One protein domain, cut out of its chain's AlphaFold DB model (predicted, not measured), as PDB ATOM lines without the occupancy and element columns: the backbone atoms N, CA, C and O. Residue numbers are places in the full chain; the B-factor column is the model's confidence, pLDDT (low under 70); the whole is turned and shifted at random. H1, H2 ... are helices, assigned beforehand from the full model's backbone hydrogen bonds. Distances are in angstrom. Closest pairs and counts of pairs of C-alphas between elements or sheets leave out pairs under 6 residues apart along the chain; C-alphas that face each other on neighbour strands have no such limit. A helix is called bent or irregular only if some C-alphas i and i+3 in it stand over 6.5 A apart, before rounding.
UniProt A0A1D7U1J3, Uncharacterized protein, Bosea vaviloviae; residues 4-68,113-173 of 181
ATOM      1  N   SER A   4      20.726  -2.699 -43.585       36.97
ATOM      2  CA  SER A   4      20.590  -2.753 -45.048       36.97
ATOM      3  C   SER A   4      21.118  -1.476 -45.709       36.97
ATOM      4  O   SER A   4      21.794  -1.557 -46.733       36.97
ATOM      5  N   ALA A   5      20.881  -0.315 -45.089       41.75
ATOM      6  CA  ALA A   5      21.440   0.971 -45.513       41.75
ATOM      7  C   ALA A   5      22.967   1.042 -45.291       41.75
ATOM      8  O   ALA A   5      23.669   1.704 -46.048       41.75
ATOM      9  N   LEU A   6      23.480   0.291 -44.307       41.69
ATOM     10  CA  LEU A   6      24.900   0.150 -43.956       41.69
ATOM     11  C   LEU A   6      25.699  -0.805 -44.868       41.69
ATOM     12  O   LEU A   6      26.890  -0.955 -44.665       41.69
ATOM     13  N   ASN A   7      25.091  -1.480 -45.847       41.66
ATOM     14  CA  ASN A   7      25.807  -2.399 -46.755       41.66
ATOM     15  C   ASN A   7      25.835  -1.903 -48.209       41.66
ATOM     16  O   ASN A   7      26.116  -2.661 -49.136       41.66
ATOM     17  N   LEU A   8      25.518  -0.625 -48.430       46.91
ATOM     18  CA  LEU A   8      25.721   0.015 -49.723       46.91
ATOM     19  C   LEU A   8      27.201   0.396 -49.869       46.91
ATOM     20  O   LEU A   8      27.743   1.054 -48.979       46.91
ATOM     21  N   PRO A   9      27.859   0.039 -50.986       42.53
ATOM     22  CA  PRO A   9      29.303   0.201 -51.148       42.53
ATOM     23  C   PRO A   9      29.787   1.662 -51.102       42.53
ATOM     24  O   PRO A   9      30.994   1.888 -51.108       42.53
ATOM     25  N   HIS A  10      28.891   2.661 -51.083       43.09
ATOM     26  CA  HIS A  10      29.209   4.091 -51.223       43.09
ATOM     27  C   HIS A  10      28.527   4.993 -50.169       43.09
ATOM     28  O   HIS A  10      28.221   6.149 -50.458       43.09
ATOM     29  N   SER A  11      28.267   4.511 -48.944       38.12
ATOM     30  CA  SER A  11      27.760   5.394 -47.874       38.12
ATOM     31  C   SER A  11      28.784   6.490 -47.537       38.12
ATOM     32  O   SER A  11      29.760   6.235 -46.835       38.12
ATOM     33  N   GLN A  12      28.544   7.718 -48.010       45.41
ATOM     34  CA  GLN A  12      29.280   8.922 -47.592       45.41
ATOM     35  C   GLN A  12      28.857   9.416 -46.196       45.41
ATOM     36  O   GLN A  12      29.482  10.312 -45.635       45.41
ATOM     37  N   VAL A  13      27.823   8.817 -45.595       43.75
ATOM     38  CA  VAL A  13      27.445   9.084 -44.206       43.75
ATOM     39  C   VAL A  13      28.360   8.257 -43.310       43.75
ATOM     40  O   VAL A  13      28.247   7.032 -43.234       43.75
ATOM     41  N   ALA A  14      29.317   8.937 -42.682       40.75
ATOM     42  CA  ALA A  14      30.363   8.316 -41.889       40.75
ATOM     43  C   ALA A  14      29.783   7.454 -40.752       40.75
ATOM     44  O   ALA A  14      29.136   7.948 -39.827       40.75
ATOM     45  N   TYR A  15      30.121   6.162 -40.786       40.94
ATOM     46  CA  TYR A  15      29.900   5.158 -39.736       40.94
ATOM     47  C   TYR A  15      30.276   5.637 -38.319       40.94
ATOM     48  O   TYR A  15      29.747   5.132 -37.332       40.94
ATOM     49  N   ALA A  16      31.160   6.630 -38.203       41.91
ATOM     50  CA  ALA A  16      31.698   7.131 -36.943       41.91
ATOM     51  C   ALA A  16      30.650   7.762 -36.003       41.91
ATOM     52  O   ALA A  16      30.802   7.665 -34.786       41.91
ATOM     53  N   ILE A  17      29.570   8.365 -36.523       46.28
ATOM     54  CA  ILE A  17      28.617   9.107 -35.673       46.28
ATOM     55  C   ILE A  17      27.711   8.158 -34.860       46.28
ATOM     56  O   ILE A  17      27.270   8.492 -33.762       46.28
ATOM     57  N   TYR A  18      27.485   6.932 -35.346       45.50
ATOM     58  CA  TYR A  18      26.695   5.923 -34.630       45.50
ATOM     59  C   TYR A  18      27.473   5.207 -33.517       45.50
ATOM     60  O   TYR A  18      26.849   4.666 -32.602       45.50
ATOM     61  N   PHE A  19      28.810   5.214 -33.573       46.97
ATOM     62  CA  PHE A  19      29.669   4.450 -32.661       46.97
ATOM     63  C   PHE A  19      30.242   5.243 -31.476       46.97
ATOM     64  O   PHE A  19      30.805   4.616 -30.584       46.97
ATOM     65  N   SER A  20      30.102   6.574 -31.410       51.91
ATOM     66  CA  SER A  20      30.740   7.371 -30.342       51.91
ATOM     67  C   SER A  20      29.845   7.872 -29.186       51.91
ATOM     68  O   SER A  20      30.374   8.018 -28.083       51.91
ATOM     69  N   PRO A  21      28.519   8.091 -29.322       54.72
ATOM     70  CA  PRO A  21      27.715   8.573 -28.198       54.72
ATOM     71  C   PRO A  21      27.197   7.433 -27.310       54.72
ATOM     72  O   PRO A  21      26.394   6.588 -27.731       54.72
ATOM     73  N   SER A  22      27.594   7.438 -26.037       61.34
ATOM     74  CA  SER A  22      27.030   6.556 -25.015       61.34
ATOM     75  C   SER A  22      25.604   6.993 -24.666       61.34
ATOM     76  O   SER A  22      25.396   7.941 -23.915       61.34
ATOM     77  N   GLY A  23      24.607   6.293 -25.206       68.75
ATOM     78  CA  GLY A  23      23.206   6.458 -24.812       68.75
ATOM     79  C   GLY A  23      22.252   6.597 -25.991       68.75
ATOM     80  O   GLY A  23      22.607   7.077 -27.063       68.75
ATOM     81  N   PHE A  24      21.014   6.147 -25.792       74.75
ATOM     82  CA  PHE A  24      19.954   6.265 -26.796       74.75
ATOM     83  C   PHE A  24      19.659   7.730 -27.154       74.75
ATOM     84  O   PHE A  24      19.412   8.034 -28.315       74.75
ATOM     85  N   ASP A  25      19.755   8.628 -26.174       77.00
ATOM     86  CA  ASP A  25      19.388  10.040 -26.294       77.00
ATOM     87  C   ASP A  25      20.252  10.766 -27.319       77.00
ATOM     88  O   ASP A  25      19.735  11.251 -28.326       77.00
ATOM     89  N   ALA A  26      21.569  10.725 -27.121       77.81
ATOM     90  CA  ALA A  26      22.523  11.326 -28.040       77.81
ATOM     91  C   ALA A  26      22.415  10.718 -29.448       77.81
ATOM     92  O   ALA A  26      22.415  11.446 -30.438       77.81
ATOM     93  N   ARG A  27      22.225   9.393 -29.556       78.25
ATOM     94  CA  ARG A  27      22.005   8.739 -30.856       78.25
ATOM     95  C   ARG A  27      20.730   9.225 -31.543       78.25
ATOM     96  O   ARG A  27      20.749   9.440 -32.748       78.25
ATOM     97  N   SER A  28      19.637   9.412 -30.804       81.75
ATOM     98  CA  SER A  28      18.369   9.882 -31.377       81.75
ATOM     99  C   SER A  28      18.471  11.310 -31.920       81.75
ATOM    100  O   SER A  28      17.948  11.586 -32.995       81.75
ATOM    101  N   GLU A  29      19.187  12.192 -31.222       83.31
ATOM    102  CA  GLU A  29      19.397  13.588 -31.629       83.31
ATOM    103  C   GLU A  29      20.333  13.692 -32.837       83.31
ATOM    104  O   GLU A  29      20.074  14.457 -33.765       83.31
ATOM    105  N   ILE A  30      21.379  12.866 -32.877       83.12
ATOM    106  CA  ILE A  30      22.243  12.733 -34.054       83.12
ATOM    107  C   ILE A  30      21.438  12.296 -35.275       83.12
ATOM    108  O   ILE A  30      21.561  12.911 -36.332       83.12
ATOM    109  N   VAL A  31      20.608  11.256 -35.135       84.00
ATOM    110  CA  VAL A  31      19.770  10.767 -36.237       84.00
ATOM    111  C   VAL A  31      18.830  11.867 -36.718       84.00
ATOM    112  O   VAL A  31      18.741  12.075 -37.921       84.00
ATOM    113  N   ASP A  32      18.181  12.602 -35.811       88.19
ATOM    114  CA  ASP A  32      17.296  13.716 -36.173       88.19
ATOM    115  C   ASP A  32      18.014  14.783 -37.007       88.19
ATOM    116  O   ASP A  32      17.535  15.164 -38.077       88.19
ATOM    117  N   ASN A  33      19.192  15.214 -36.558       83.50
ATOM    118  CA  ASN A  33      19.973  16.244 -37.237       83.50
ATOM    119  C   ASN A  33      20.483  15.782 -38.607       83.50
ATOM    120  O   ASN A  33      20.306  16.492 -39.596       83.50
ATOM    121  N   VAL A  34      21.075  14.584 -38.680       83.31
ATOM    122  CA  VAL A  34      21.577  14.009 -39.940       83.31
ATOM    123  C   VAL A  34      20.438  13.847 -40.940       83.31
ATOM    124  O   VAL A  34      20.580  14.186 -42.111       83.31
ATOM    125  N   LEU A  35      19.290  13.365 -40.475       83.62
ATOM    126  CA  LEU A  35      18.150  13.096 -41.330       83.62
ATOM    127  C   LEU A  35      17.524  14.385 -41.881       83.62
ATOM    128  O   LEU A  35      17.212  14.465 -43.069       83.62
ATOM    129  N   LYS A  36      17.408  15.425 -41.048       86.12
ATOM    130  CA  LYS A  36      16.957  16.756 -41.478       86.12
ATOM    131  C   LYS A  36      17.911  17.398 -42.477       86.12
ATOM    132  O   LYS A  36      17.441  17.955 -43.467       86.12
ATOM    133  N   GLN A  37      19.219  17.303 -42.236       82.38
ATOM    134  CA  GLN A  37      20.235  17.807 -43.158       82.38
ATOM    135  C   GLN A  37      20.154  17.086 -44.508       82.38
ATOM    136  O   GLN A  37      20.091  17.729 -45.550       82.38
ATOM    137  N   PHE A  38      20.043  15.758 -44.492       81.44
ATOM    138  CA  PHE A  38      19.921  14.961 -45.707       81.44
ATOM    139  C   PHE A  38      18.672  15.315 -46.528       81.44
ATOM    140  O   PHE A  38      18.759  15.467 -47.743       81.44
ATOM    141  N   MET A  39      17.512  15.488 -45.882       83.94
ATOM    142  CA  MET A  39      16.284  15.929 -46.564       83.94
ATOM    143  C   MET A  39      16.396  17.354 -47.116       83.94
ATOM    144  O   MET A  39      15.766  17.670 -48.120       83.94
ATOM    145  N   PHE A  40      17.163  18.226 -46.457       82.25
ATOM    146  CA  PHE A  40      17.415  19.582 -46.940       82.25
ATOM    147  C   PHE A  40      18.292  19.580 -48.199       82.25
ATOM    148  O   PHE A  40      17.992  20.291 -49.154       82.25
ATOM    149  N   GLU A  41      19.334  18.748 -48.224       82.00
ATOM    150  CA  GLU A  41      20.216  18.570 -49.386       82.00
ATOM    151  C   GLU A  41      19.505  17.873 -50.558       82.00
ATOM    152  O   GLU A  41      19.785  18.161 -51.719       82.00
ATOM    153  N   ASN A  42      18.547  16.989 -50.261       81.31
ATOM    154  CA  ASN A  42      17.804  16.208 -51.246       81.31
ATOM    155  C   ASN A  42      16.339  16.652 -51.286       81.31
ATOM    156  O   ASN A  42      15.461  15.988 -50.736       81.31
ATOM    157  N   GLY A  43      16.070  17.770 -51.967       81.25
ATOM    158  CA  GLY A  43      14.753  18.422 -51.985       81.25
ATOM    159  C   GLY A  43      13.571  17.531 -52.406       81.25
ATOM    160  O   GLY A  43      12.450  17.774 -51.961       81.25
ATOM    161  N   GLU A  44      13.806  16.459 -53.176       81.44
ATOM    162  CA  GLU A  44      12.778  15.458 -53.523       81.44
ATOM    163  C   GLU A  44      12.235  14.682 -52.308       81.44
ATOM    164  O   GLU A  44      11.144  14.121 -52.362       81.44
ATOM    165  N   LEU A  45      12.952  14.712 -51.183       81.75
ATOM    166  CA  LEU A  45      12.557  14.116 -49.908       81.75
ATOM    167  C   LEU A  45      11.965  15.133 -48.924       81.75
ATOM    168  O   LEU A  45      11.662  14.780 -47.783       81.75
ATOM    169  N   GLY A  46      11.783  16.392 -49.335       78.12
ATOM    170  CA  GLY A  46      11.307  17.463 -48.457       78.12
ATOM    171  C   GLY A  46       9.956  17.166 -47.790       78.12
ATOM    172  O   GLY A  46       9.729  17.579 -46.651       78.12
ATOM    173  N   SER A  47       9.084  16.387 -48.442       76.62
ATOM    174  CA  SER A  47       7.792  15.960 -47.882       76.62
ATOM    175  C   SER A  47       7.929  15.064 -46.643       76.62
ATOM    176  O   SER A  47       7.079  15.114 -45.747       76.62
ATOM    177  N   LEU A  48       9.034  14.320 -46.511       81.50
ATOM    178  CA  LEU A  48       9.299  13.454 -45.358       81.50
ATOM    179  C   LEU A  48       9.542  14.226 -44.066       81.50
ATOM    180  O   LEU A  48       9.321  13.684 -42.982       81.50
ATOM    181  N   ARG A  49       9.985  15.482 -44.158       84.56
ATOM    182  CA  ARG A  49      10.397  16.264 -42.988       84.56
ATOM    183  C   ARG A  49       9.281  16.374 -41.953       84.56
ATOM    184  O   ARG A  49       9.496  16.114 -40.773       84.56
ATOM    185  N   ASN A  50       8.064  16.658 -42.413       83.00
ATOM    186  CA  ASN A  50       6.893  16.784 -41.548       83.00
ATOM    187  C   ASN A  50       6.510  15.463 -40.867       83.00
ATOM    188  O   ASN A  50       6.046  15.473 -39.724       83.00
ATOM    189  N   LEU A  51       6.666  14.324 -41.552       82.88
ATOM    190  CA  LEU A  51       6.480  13.013 -40.928       82.88
ATOM    191  C   LEU A  51       7.539  12.796 -39.861       82.88
ATOM    192  O   LEU A  51       7.204  12.442 -38.730       82.88
ATOM    193  N   TRP A  52       8.799  12.998 -40.231       87.88
ATOM    194  CA  TRP A  52       9.921  12.740 -39.355       87.88
ATOM    195  C   TRP A  52       9.824  13.561 -38.069       87.88
ATOM    196  O   TRP A  52       9.916  12.986 -36.990       87.88
ATOM    197  N   ASP A  53       9.491  14.852 -38.150       89.19
ATOM    198  CA  ASP A  53       9.290  15.701 -36.968       89.19
ATOM    199  C   ASP A  53       8.213  15.143 -36.019       89.19
ATOM    200  O   ASP A  53       8.372  15.155 -34.794       89.19
ATOM    201  N   ARG A  54       7.121  14.588 -36.561       85.25
ATOM    202  CA  ARG A  54       6.061  13.956 -35.753       85.25
ATOM    203  C   ARG A  54       6.527  12.657 -35.108       85.25
ATOM    204  O   ARG A  54       6.203  12.406 -33.946       85.25
ATOM    205  N   VAL A  55       7.244  11.822 -35.858       85.62
ATOM    206  CA  VAL A  55       7.804  10.558 -35.360       85.62
ATOM    207  C   VAL A  55       8.810  10.846 -34.259       85.62
ATOM    208  O   VAL A  55       8.683  10.307 -33.160       85.62
ATOM    209  N   PHE A  56       9.740  11.761 -34.511       88.06
ATOM    210  CA  PHE A  56      10.744  12.176 -33.551       88.06
ATOM    211  C   PHE A  56      10.090  12.722 -32.282       88.06
ATOM    212  O   PHE A  56      10.393  12.244 -31.192       88.06
ATOM    213  N   LEU A  57       9.091  13.605 -32.388       88.44
ATOM    214  CA  LEU A  57       8.353  14.100 -31.222       88.44
ATOM    215  C   LEU A  57       7.704  12.969 -30.402       88.44
ATOM    216  O   LEU A  57       7.716  13.010 -29.170       88.44
ATOM    217  N   LYS A  58       7.145  11.946 -31.058       85.12
ATOM    218  CA  LYS A  58       6.580  10.769 -30.378       85.12
ATOM    219  C   LYS A  58       7.657   9.944 -29.668       85.12
ATOM    220  O   LYS A  58       7.447   9.566 -28.516       85.12
ATOM    221  N   VAL A  59       8.816   9.739 -30.295       85.06
ATOM    222  CA  VAL A  59       9.986   9.102 -29.662       85.06
ATOM    223  C   VAL A  59      10.425   9.893 -28.426       85.06
ATOM    224  O   VAL A  59      10.621   9.309 -27.361       85.06
ATOM    225  N   GLN A  60      10.484  11.223 -28.521       87.00
ATOM    226  CA  GLN A  60      10.843  12.104 -27.407       87.00
ATOM    227  C   GLN A  60       9.851  12.019 -26.235       87.00
ATOM    228  O   GLN A  60      10.253  12.004 -25.067       87.00
ATOM    229  N   ARG A  61       8.548  11.908 -26.522       85.69
ATOM    230  CA  ARG A  61       7.514  11.703 -25.491       85.69
ATOM    231  C   ARG A  61       7.638  10.339 -24.815       85.69
ATOM    232  O   ARG A  61       7.631  10.281 -23.585       85.69
ATOM    233  N   ALA A  62       7.803   9.268 -25.590       83.75
ATOM    234  CA  ALA A  62       8.005   7.924 -25.053       83.75
ATOM    235  C   ALA A  62       9.273   7.852 -24.183       83.75
ATOM    236  O   ALA A  62       9.236   7.301 -23.081       83.75
ATOM    237  N   ARG A  63      10.363   8.504 -24.616       84.31
ATOM    238  CA  ARG A  63      11.589   8.683 -23.822       84.31
ATOM    239  C   ARG A  63      11.296   9.339 -22.477       84.31
ATOM    240  O   ARG A  63      11.715   8.819 -21.446       84.31
ATOM    241  N   LYS A  64      10.574  10.464 -22.471       85.75
ATOM    242  CA  LYS A  64      10.236  11.185 -21.234       85.75
ATOM    243  C   LYS A  64       9.486  10.283 -20.253       85.75
ATOM    244  O   LYS A  64       9.831  10.259 -19.078       85.75
ATOM    245  N   VAL A  65       8.513   9.509 -20.735       86.81
ATOM    246  CA  VAL A  65       7.760   8.559 -19.902       86.81
ATOM    247  C   VAL A  65       8.657   7.440 -19.373       86.81
ATOM    248  O   VAL A  65       8.651   7.185 -18.172       86.81
ATOM    249  N   ARG A  66       9.494   6.832 -20.222       85.00
ATOM    250  CA  ARG A  66      10.472   5.811 -19.812       85.00
ATOM    251  C   ARG A  66      11.431   6.329 -18.740       85.00
ATOM    252  O   ARG A  66      11.692   5.620 -17.774       85.00
ATOM    253  N   ASN A  67      11.944   7.549 -18.889       83.25
ATOM    254  CA  ASN A  67      12.844   8.156 -17.907       83.25
ATOM    255  C   ASN A  67      12.125   8.436 -16.584       83.25
ATOM    256  O   ASN A  67      12.691   8.175 -15.527       83.25
ATOM    257  N   THR A  68      10.865   8.878 -16.622       84.31
ATOM    258  CA  THR A  68      10.054   8.968 -15.404       84.31
ATOM    259  C   THR A  68       9.912   7.598 -14.750       84.31
ATOM    260  O   THR A  68      10.181   7.486 -13.566       84.31
ATOM    261  N   ASP A 113      -1.298   6.980 -18.816       86.69
ATOM    262  CA  ASP A 113      -0.205   7.714 -19.469       86.69
ATOM    263  C   ASP A 113       0.921   6.761 -19.902       86.69
ATOM    264  O   ASP A 113       1.527   6.925 -20.962       86.69
ATOM    265  N   ILE A 114       1.195   5.733 -19.090       86.44
ATOM    266  CA  ILE A 114       2.188   4.699 -19.404       86.44
ATOM    267  C   ILE A 114       1.707   3.834 -20.575       86.44
ATOM    268  O   ILE A 114       2.470   3.602 -21.514       86.44
ATOM    269  N   ALA A 115       0.448   3.387 -20.560       86.94
ATOM    270  CA  ALA A 115      -0.128   2.586 -21.639       86.94
ATOM    271  C   ALA A 115      -0.150   3.349 -22.978       86.94
ATOM    272  O   ALA A 115       0.272   2.810 -24.005       86.94
ATOM    273  N   GLU A 116      -0.557   4.621 -22.966       85.94
ATOM    274  CA  GLU A 116      -0.539   5.490 -24.148       85.94
ATOM    275  C   GLU A 116       0.888   5.683 -24.683       85.94
ATOM    276  O   GLU A 116       1.118   5.663 -25.898       85.94
ATOM    277  N   ALA A 117       1.875   5.828 -23.794       81.69
ATOM    278  CA  ALA A 117       3.272   5.954 -24.192       81.69
ATOM    279  C   ALA A 117       3.806   4.684 -24.869       81.69
ATOM    280  O   ALA A 117       4.527   4.789 -25.864       81.69
ATOM    281  N   VAL A 118       3.425   3.497 -24.383       83.56
ATOM    282  CA  VAL A 118       3.776   2.212 -25.011       83.56
ATOM    283  C   VAL A 118       3.161   2.110 -26.406       83.56
ATOM    284  O   VAL A 118       3.874   1.841 -27.373       83.56
ATOM    285  N   GLN A 119       1.868   2.408 -26.550       83.62
ATOM    286  CA  GLN A 119       1.200   2.420 -27.859       83.62
ATOM    287  C   GLN A 119       1.841   3.429 -28.820       83.62
ATOM    288  O   GLN A 119       2.089   3.129 -29.987       83.62
ATOM    289  N   THR A 120       2.176   4.618 -28.318       81.25
ATOM    290  CA  THR A 120       2.861   5.655 -29.095       81.25
ATOM    291  C   THR A 120       4.249   5.205 -29.547       81.25
ATOM    292  O   THR A 120       4.646   5.524 -30.668       81.25
ATOM    293  N   ALA A 121       4.977   4.454 -28.717       77.75
ATOM    294  CA  ALA A 121       6.276   3.897 -29.077       77.75
ATOM    295  C   ALA A 121       6.161   2.837 -30.185       77.75
ATOM    296  O   ALA A 121       6.949   2.869 -31.128       77.75
ATOM    297  N   HIS A 122       5.156   1.955 -30.123       77.62
ATOM    298  CA  HIS A 122       4.867   1.005 -31.204       77.62
ATOM    299  C   HIS A 122       4.541   1.721 -32.514       77.62
ATOM    300  O   HIS A 122       5.168   1.451 -33.534       77.62
ATOM    301  N   PHE A 123       3.654   2.715 -32.465       80.44
ATOM    302  CA  PHE A 123       3.344   3.528 -33.635       80.44
ATOM    303  C   PHE A 123       4.600   4.202 -34.211       80.44
ATOM    304  O   PHE A 123       4.817   4.191 -35.421       80.44
ATOM    305  N   ALA A 124       5.444   4.791 -33.355       77.81
ATOM    306  CA  ALA A 124       6.675   5.440 -33.791       77.81
ATOM    307  C   ALA A 124       7.642   4.448 -34.455       77.81
ATOM    308  O   ALA A 124       8.221   4.787 -35.483       77.81
ATOM    309  N   ARG A 125       7.774   3.225 -33.919       79.81
ATOM    310  CA  ARG A 125       8.559   2.148 -34.538       79.81
ATOM    311  C   ARG A 125       8.079   1.866 -35.961       79.81
ATOM    312  O   ARG A 125       8.895   1.895 -36.876       79.81
ATOM    313  N   ASP A 126       6.780   1.654 -36.151       77.75
ATOM    314  CA  ASP A 126       6.233   1.320 -37.470       77.75
ATOM    315  C   ASP A 126       6.494   2.445 -38.483       77.75
ATOM    316  O   ASP A 126       6.831   2.191 -39.636       77.75
ATOM    317  N   ARG A 127       6.402   3.710 -38.047       80.69
ATOM    318  CA  ARG A 127       6.724   4.861 -38.906       80.69
ATOM    319  C   ARG A 127       8.217   4.968 -39.231       80.69
ATOM    320  O   ARG A 127       8.560   5.390 -40.330       80.69
ATOM    321  N   VAL A 128       9.109   4.609 -38.305       79.81
ATOM    322  CA  VAL A 128      10.557   4.553 -38.581       79.81
ATOM    323  C   VAL A 128      10.850   3.513 -39.665       79.81
ATOM    324  O   VAL A 128      11.650   3.780 -40.558       79.81
ATOM    325  N   ASP A 129      10.175   2.363 -39.635       78.69
ATOM    326  CA  ASP A 129      10.312   1.343 -40.678       78.69
ATOM    327  C   ASP A 129       9.817   1.848 -42.048       78.69
ATOM    328  O   ASP A 129      10.447   1.571 -43.068       78.69
ATOM    329  N   GLU A 130       8.749   2.651 -42.090       76.81
ATOM    330  CA  GLU A 130       8.288   3.309 -43.324       76.81
ATOM    331  C   GLU A 130       9.298   4.334 -43.861       76.81
ATOM    332  O   GLU A 130       9.595   4.327 -45.055       76.81
ATOM    333  N   VAL A 131       9.887   5.165 -42.992       80.38
ATOM    334  CA  VAL A 131      10.968   6.086 -43.385       80.38
ATOM    335  C   VAL A 131      12.142   5.298 -43.968       80.38
ATOM    336  O   VAL A 131      12.619   5.636 -45.049       80.38
ATOM    337  N   ASN A 132      12.556   4.198 -43.332       80.00
ATOM    338  CA  ASN A 132      13.640   3.350 -43.841       80.00
ATOM    339  C   ASN A 132      13.366   2.818 -45.258       80.00
ATOM    340  O   ASN A 132      14.286   2.776 -46.073       80.00
ATOM    341  N   ARG A 133      12.116   2.462 -45.587       78.50
ATOM    342  CA  ARG A 133      11.743   2.018 -46.945       78.50
ATOM    343  C   ARG A 133      11.896   3.122 -47.987       78.50
ATOM    344  O   ARG A 133      12.286   2.834 -49.115       78.50
ATOM    345  N   VAL A 134      11.619   4.377 -47.630       80.69
ATOM    346  CA  VAL A 134      11.847   5.511 -48.540       80.69
ATOM    347  C   VAL A 134      13.337   5.721 -48.786       80.69
ATOM    348  O   VAL A 134      13.740   5.936 -49.924       80.69
ATOM    349  N   PHE A 135      14.160   5.589 -47.747       78.25
ATOM    350  CA  PHE A 135      15.616   5.628 -47.891       78.25
ATOM    351  C   PHE A 135      16.136   4.506 -48.786       78.25
ATOM    352  O   PHE A 135      16.974   4.742 -49.653       78.25
ATOM    353  N   GLU A 136      15.625   3.289 -48.612       78.12
ATOM    354  CA  GLU A 136      15.992   2.166 -49.470       78.12
ATOM    355  C   GLU A 136      15.606   2.427 -50.932       78.12
ATOM    356  O   GLU A 136      16.447   2.269 -51.818       78.12
ATOM    357  N   ALA A 137      14.395   2.933 -51.182       78.88
ATOM    358  CA  ALA A 137      13.963   3.312 -52.523       78.88
ATOM    359  C   ALA A 137      14.832   4.427 -53.124       78.88
ATOM    360  O   ALA A 137      15.219   4.344 -54.284       78.88
ATOM    361  N   PHE A 138      15.207   5.432 -52.332       81.25
ATOM    362  CA  PHE A 138      16.066   6.524 -52.783       81.25
ATOM    363  C   PHE A 138      17.427   6.025 -53.295       81.25
ATOM    364  O   PHE A 138      17.880   6.451 -54.356       81.25
ATOM    365  N   TYR A 139      18.060   5.091 -52.579       76.94
ATOM    366  CA  TYR A 139      19.402   4.609 -52.925       76.94
ATOM    367  C   TYR A 139      19.432   3.417 -53.889       76.94
ATOM    368  O   TYR A 139      20.414   3.259 -54.613       76.94
ATOM    369  N   ARG A 140      18.418   2.544 -53.872       76.25
ATOM    370  CA  ARG A 140      18.437   1.261 -54.603       76.25
ATOM    371  C   ARG A 140      17.374   1.149 -55.685       76.25
ATOM    372  O   ARG A 140      17.600   0.477 -56.684       76.25
ATOM    373  N   GLU A 141      16.233   1.806 -55.504       80.56
ATOM    374  CA  GLU A 141      15.039   1.610 -56.335       80.56
ATOM    375  C   GLU A 141      14.415   2.957 -56.718       80.56
ATOM    376  O   GLU A 141      13.217   3.188 -56.535       80.56
ATOM    377  N   ARG A 142      15.236   3.869 -57.260       78.75
ATOM    378  CA  ARG A 142      14.832   5.254 -57.564       78.75
ATOM    379  C   ARG A 142      13.505   5.374 -58.341       78.75
ATOM    380  O   ARG A 142      12.732   6.271 -58.013       78.75
ATOM    381  N   PRO A 143      13.170   4.487 -59.305       87.06
ATOM    382  CA  PRO A 143      11.872   4.528 -59.987       87.06
ATOM    383  C   PRO A 143      10.647   4.336 -59.074       87.06
ATOM    384  O   PRO A 143       9.566   4.811 -59.406       87.06
ATOM    385  N   VAL A 144      10.797   3.661 -57.930       85.88
ATOM    386  CA  VAL A 144       9.707   3.360 -56.979       85.88
ATOM    387  C   VAL A 144       9.560   4.466 -55.921       85.88
ATOM    388  O   VAL A 144       8.544   4.541 -55.227       85.88
ATOM    389  N   LEU A 145      10.540   5.371 -55.811       82.62
ATOM    390  CA  LEU A 145      10.561   6.455 -54.823       82.62
ATOM    391  C   LEU A 145       9.279   7.317 -54.820       82.62
ATOM    392  O   LEU A 145       8.736   7.519 -53.730       82.62
ATOM    393  N   PRO A 146       8.729   7.772 -55.967       83.81
ATOM    394  CA  PRO A 146       7.510   8.585 -55.965       83.81
ATOM    395  C   PRO A 146       6.312   7.850 -55.352       83.81
ATOM    396  O   PRO A 146       5.557   8.429 -54.574       83.81
ATOM    397  N   GLN A 147       6.168   6.554 -55.645       84.81
ATOM    398  CA  GLN A 147       5.101   5.731 -55.079       84.81
ATOM    399  C   GLN A 147       5.260   5.582 -53.561       84.81
ATOM    400  O   GLN A 147       4.283   5.709 -52.826       84.81
ATOM    401  N   ARG A 148       6.487   5.373 -53.069       84.06
ATOM    402  CA  ARG A 148       6.754   5.264 -51.625       84.06
ATOM    403  C   ARG A 148       6.476   6.559 -50.870       84.06
ATOM    404  O   ARG A 148       5.947   6.505 -49.763       84.06
ATOM    405  N   LEU A 149       6.799   7.707 -51.464       83.56
ATOM    406  CA  LEU A 149       6.474   9.013 -50.885       83.56
ATOM    407  C   LEU A 149       4.953   9.208 -50.777       83.56
ATOM    408  O   LEU A 149       4.472   9.628 -49.727       83.56
ATOM    409  N   LEU A 150       4.193   8.810 -51.802       82.50
ATOM    410  CA  LEU A 150       2.725   8.870 -51.792       82.50
ATOM    411  C   LEU A 150       2.090   7.922 -50.762       82.50
ATOM    412  O   LEU A 150       1.185   8.326 -50.035       82.50
ATOM    413  N   GLU A 151       2.559   6.674 -50.665       81.88
ATOM    414  CA  GLU A 151       2.085   5.702 -49.662       81.88
ATOM    415  C   GLU A 151       2.263   6.238 -48.234       81.88
ATOM    416  O   GLU A 151       1.387   6.103 -47.373       81.88
ATOM    417  N   LEU A 152       3.393   6.895 -47.997       78.69
ATOM    418  CA  LEU A 152       3.748   7.481 -46.717       78.69
ATOM    419  C   LEU A 152       2.927   8.742 -46.403       78.69
ATOM    420  O   LEU A 152       2.462   8.911 -45.271       78.69
ATOM    421  N   GLU A 153       2.662   9.592 -47.396       76.25
ATOM    422  CA  GLU A 153       1.731  10.717 -47.263       76.25
ATOM    423  C   GLU A 153       0.290  10.259 -46.990       76.25
ATOM    424  O   GLU A 153      -0.393  10.844 -46.144       76.25
ATOM    425  N   ALA A 154      -0.167   9.181 -47.630       75.62
ATOM    426  CA  ALA A 154      -1.484   8.605 -47.375       75.62
ATOM    427  C   ALA A 154      -1.588   8.044 -45.945       75.62
ATOM    428  O   ALA A 154      -2.519   8.385 -45.208       75.62
ATOM    429  N   GLY A 155      -0.594   7.269 -45.497       70.69
ATOM    430  CA  GLY A 155      -0.553   6.717 -44.136       70.69
ATOM    431  C   GLY A 155      -0.548   7.791 -43.037       70.69
ATOM    432  O   GLY A 155      -1.147   7.616 -41.968       70.69
ATOM    433  N   LEU A 156       0.059   8.948 -43.313       66.00
ATOM    434  CA  LEU A 156       0.038  10.135 -42.450       66.00
ATOM    435  C   LEU A 156      -1.350  10.772 -42.296       66.00
ATOM    436  O   LEU A 156      -1.633  11.376 -41.256       66.00
ATOM    437  N   GLN A 157      -2.200  10.683 -43.319       64.00
ATOM    438  CA  GLN A 157      -3.563  11.214 -43.271       64.00
ATOM    439  C   GLN A 157      -4.513  10.258 -42.543       64.00
ATOM    440  O   GLN A 157      -5.305  10.700 -41.710       64.00
ATOM    441  N   THR A 158      -4.384   8.948 -42.760       60.56
ATOM    442  CA  THR A 158      -5.231   7.932 -42.107       60.56
ATOM    443  C   THR A 158      -5.007   7.876 -40.593       60.56
ATOM    444  O   THR A 158      -5.952   7.777 -39.808       60.56
ATOM    445  N   SER A 159      -3.757   8.033 -40.154       54.78
ATOM    446  CA  SER A 159      -3.396   8.067 -38.729       54.78
ATOM    447  C   SER A 159      -3.896   9.327 -37.999       54.78
ATOM    448  O   SER A 159      -4.088   9.298 -36.780       54.78
ATOM    449  N   ARG A 160      -4.203  10.412 -38.727       51.03
ATOM    450  CA  ARG A 160      -4.893  11.602 -38.194       51.03
ATOM    451  C   ARG A 160      -6.339  11.290 -37.785       51.03
ATOM    452  O   ARG A 160      -6.776  11.757 -36.738       51.03
ATOM    453  N   GLY A 161      -7.043  10.459 -38.561       41.22
ATOM    454  CA  GLY A 161      -8.420  10.035 -38.272       41.22
ATOM    455  C   GLY A 161      -8.525   9.010 -37.136       41.22
ATOM    456  O   GLY A 161      -9.425   9.092 -36.303       41.22
ATOM    457  N   GLN A 162      -7.561   8.088 -37.029       44.66
ATOM    458  CA  GLN A 162      -7.534   7.106 -35.937       44.66
ATOM    459  C   GLN A 162      -7.199   7.732 -34.574       44.66
ATOM    460  O   GLN A 162      -7.779   7.336 -33.565       44.66
ATOM    461  N   GLY A 163      -6.332   8.752 -34.527       41.50
ATOM    462  CA  GLY A 163      -6.060   9.497 -33.289       41.50
ATOM    463  C   GLY A 163      -7.294  10.220 -32.725       41.50
ATOM    464  O   GLY A 163      -7.457  10.296 -31.508       41.50
ATOM    465  N   GLN A 164      -8.194  10.691 -33.597       35.38
ATOM    466  CA  GLN A 164      -9.485  11.282 -33.218       35.38
ATOM    467  C   GLN A 164     -10.483  10.234 -32.704       35.38
ATOM    468  O   GLN A 164     -11.146  10.460 -31.693       35.38
ATOM    469  N   LEU A 165     -10.559   9.066 -33.346       34.19
ATOM    470  CA  LEU A 165     -11.415   7.956 -32.907       34.19
ATOM    471  C   LEU A 165     -11.005   7.402 -31.535       34.19
ATOM    472  O   LEU A 165     -11.868   7.182 -30.689       34.19
ATOM    473  N   VAL A 166      -9.702   7.251 -31.274       39.03
ATOM    474  CA  VAL A 166      -9.207   6.798 -29.962       39.03
ATOM    475  C   VAL A 166      -9.501   7.837 -28.874       39.03
ATOM    476  O   VAL A 166     -10.000   7.463 -27.821       39.03
ATOM    477  N   GLN A 167      -9.315   9.140 -29.128       38.28
ATOM    478  CA  GLN A 167      -9.722  10.180 -28.166       38.28
ATOM    479  C   GLN A 167     -11.232  10.167 -27.879       38.28
ATOM    480  O   GLN A 167     -11.638  10.370 -26.737       38.28
ATOM    481  N   THR A 168     -12.066   9.877 -28.881       37.22
ATOM    482  CA  THR A 168     -13.531   9.831 -28.722       37.22
ATOM    483  C   THR A 168     -13.983   8.614 -27.902       37.22
ATOM    484  O   THR A 168     -14.889   8.716 -27.069       37.22
ATOM    485  N   LEU A 169     -13.312   7.469 -28.073       34.19
ATOM    486  CA  LEU A 169     -13.574   6.251 -27.303       34.19
ATOM    487  C   LEU A 169     -13.094   6.376 -25.848       34.19
ATOM    488  O   LEU A 169     -13.835   6.003 -24.939       34.19
ATOM    489  N   THR A 170     -11.927   6.983 -25.603       38.12
ATOM    490  CA  THR A 170     -11.397   7.172 -24.240       38.12
ATOM    491  C   THR A 170     -12.243   8.150 -23.415       38.12
ATOM    492  O   THR A 170     -12.472   7.912 -22.228       38.12
ATOM    493  N   VAL A 171     -12.778   9.213 -24.034       40.47
ATOM    494  CA  VAL A 171     -13.694  10.164 -23.368       40.47
ATOM    495  C   VAL A 171     -15.035   9.506 -23.011       40.47
ATOM    496  O   VAL A 171     -15.587   9.785 -21.947       40.47
ATOM    497  N   SER A 172     -15.527   8.578 -23.838       38.69
ATOM    498  CA  SER A 172     -16.786   7.860 -23.578       38.69
ATOM    499  C   SER A 172     -16.669   6.847 -22.428       38.69
ATOM    500  O   SER A 172     -17.623   6.639 -21.685       38.69
ATOM    501  N   SER A 173     -15.483   6.275 -22.200       39.44
ATOM    502  CA  SER A 173     -15.217   5.342 -21.091       39.44
ATOM    503  C   SER A 173     -15.007   5.995 -19.709       39.44
ATOM    504  O   SER A 173     -14.648   5.307 -18.756       39.44
TER     505      SER A 173
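Overview. This is residues 4 to 68 and 113 to 173 of the 181 residues of an uncharacterized protein of Bosea vaviloviae (UniProt A0A1D7U1J3). Two helical hairpins, H2 with H3 and H4 with H5, pack together through H3 and H4, the pair in the middle. Residues 160 to 173 stick out as a free arm, of which 160 to 172 belong to H5, and at the other end of the long axis an unnamed stretch, residues 4 to 15, leads into short H1 near H2. The printed part has 126 residues, with five named helices, H1 to H5 in order, and no named strand: all helix. It is only just compact, close to loose, with a radius of gyration of the C-alphas of 16.4 A and spans of 54 by 37 by 22 A.

Along the chain. H1 is residues 16 to 19. H2, residues 24 to 41, begins at C-alpha 24 (19.954, 6.265, -26.796) and is 25.7 A long. H3, residues 48 to 68, is 30.3 A long. H4, residues 113 to 140, is 40.3 A long. H5, residues 142 to 172, is 46.5 A long and ends at C-alpha 172 (-16.786, 7.860, -23.578); it is irregular, with C-alphas 143 and 146 7.2 A apart.

Arrangement. H3 and H4 touch, closest at the C-alphas of Ala 62 and Ala 117, 5.2 A, opposite ways at 36 degrees, only just a steep tilt. In the hairpin H2 and H3, residues 32 to 39 touch 48 to 56, at a shallow tilt of 9 degrees; C-alphas 36 and 49 are closest, 6.7 A. In the hairpin H4 and H5, residues 130 to 138 touch 143 to 152, at 10 degrees, shallow; C-alphas 137 and 145 are closest, 5.2 A. H1 is close to H2 but not clearly touching, closest at C-alphas 18 and 27, 6.6 A. Every O i to N i+4 pair is within hydrogen-bond range in H2, H3 and H4, and 22 of 27 in H5; H1 is too short for such a pair.

Size, cuts and confidence. The C-alphas of Pro 9 and Ser 172 are farthest apart, 54.2 A. Residues 69 to 112 are not printed; C-alphas 68 and 113 are 11.1 A apart across the cut. Of the links printed whole, none is long. Mean pLDDT of the printed part is 70.9, with residues 4 to 23 and 156 to 173 under 70.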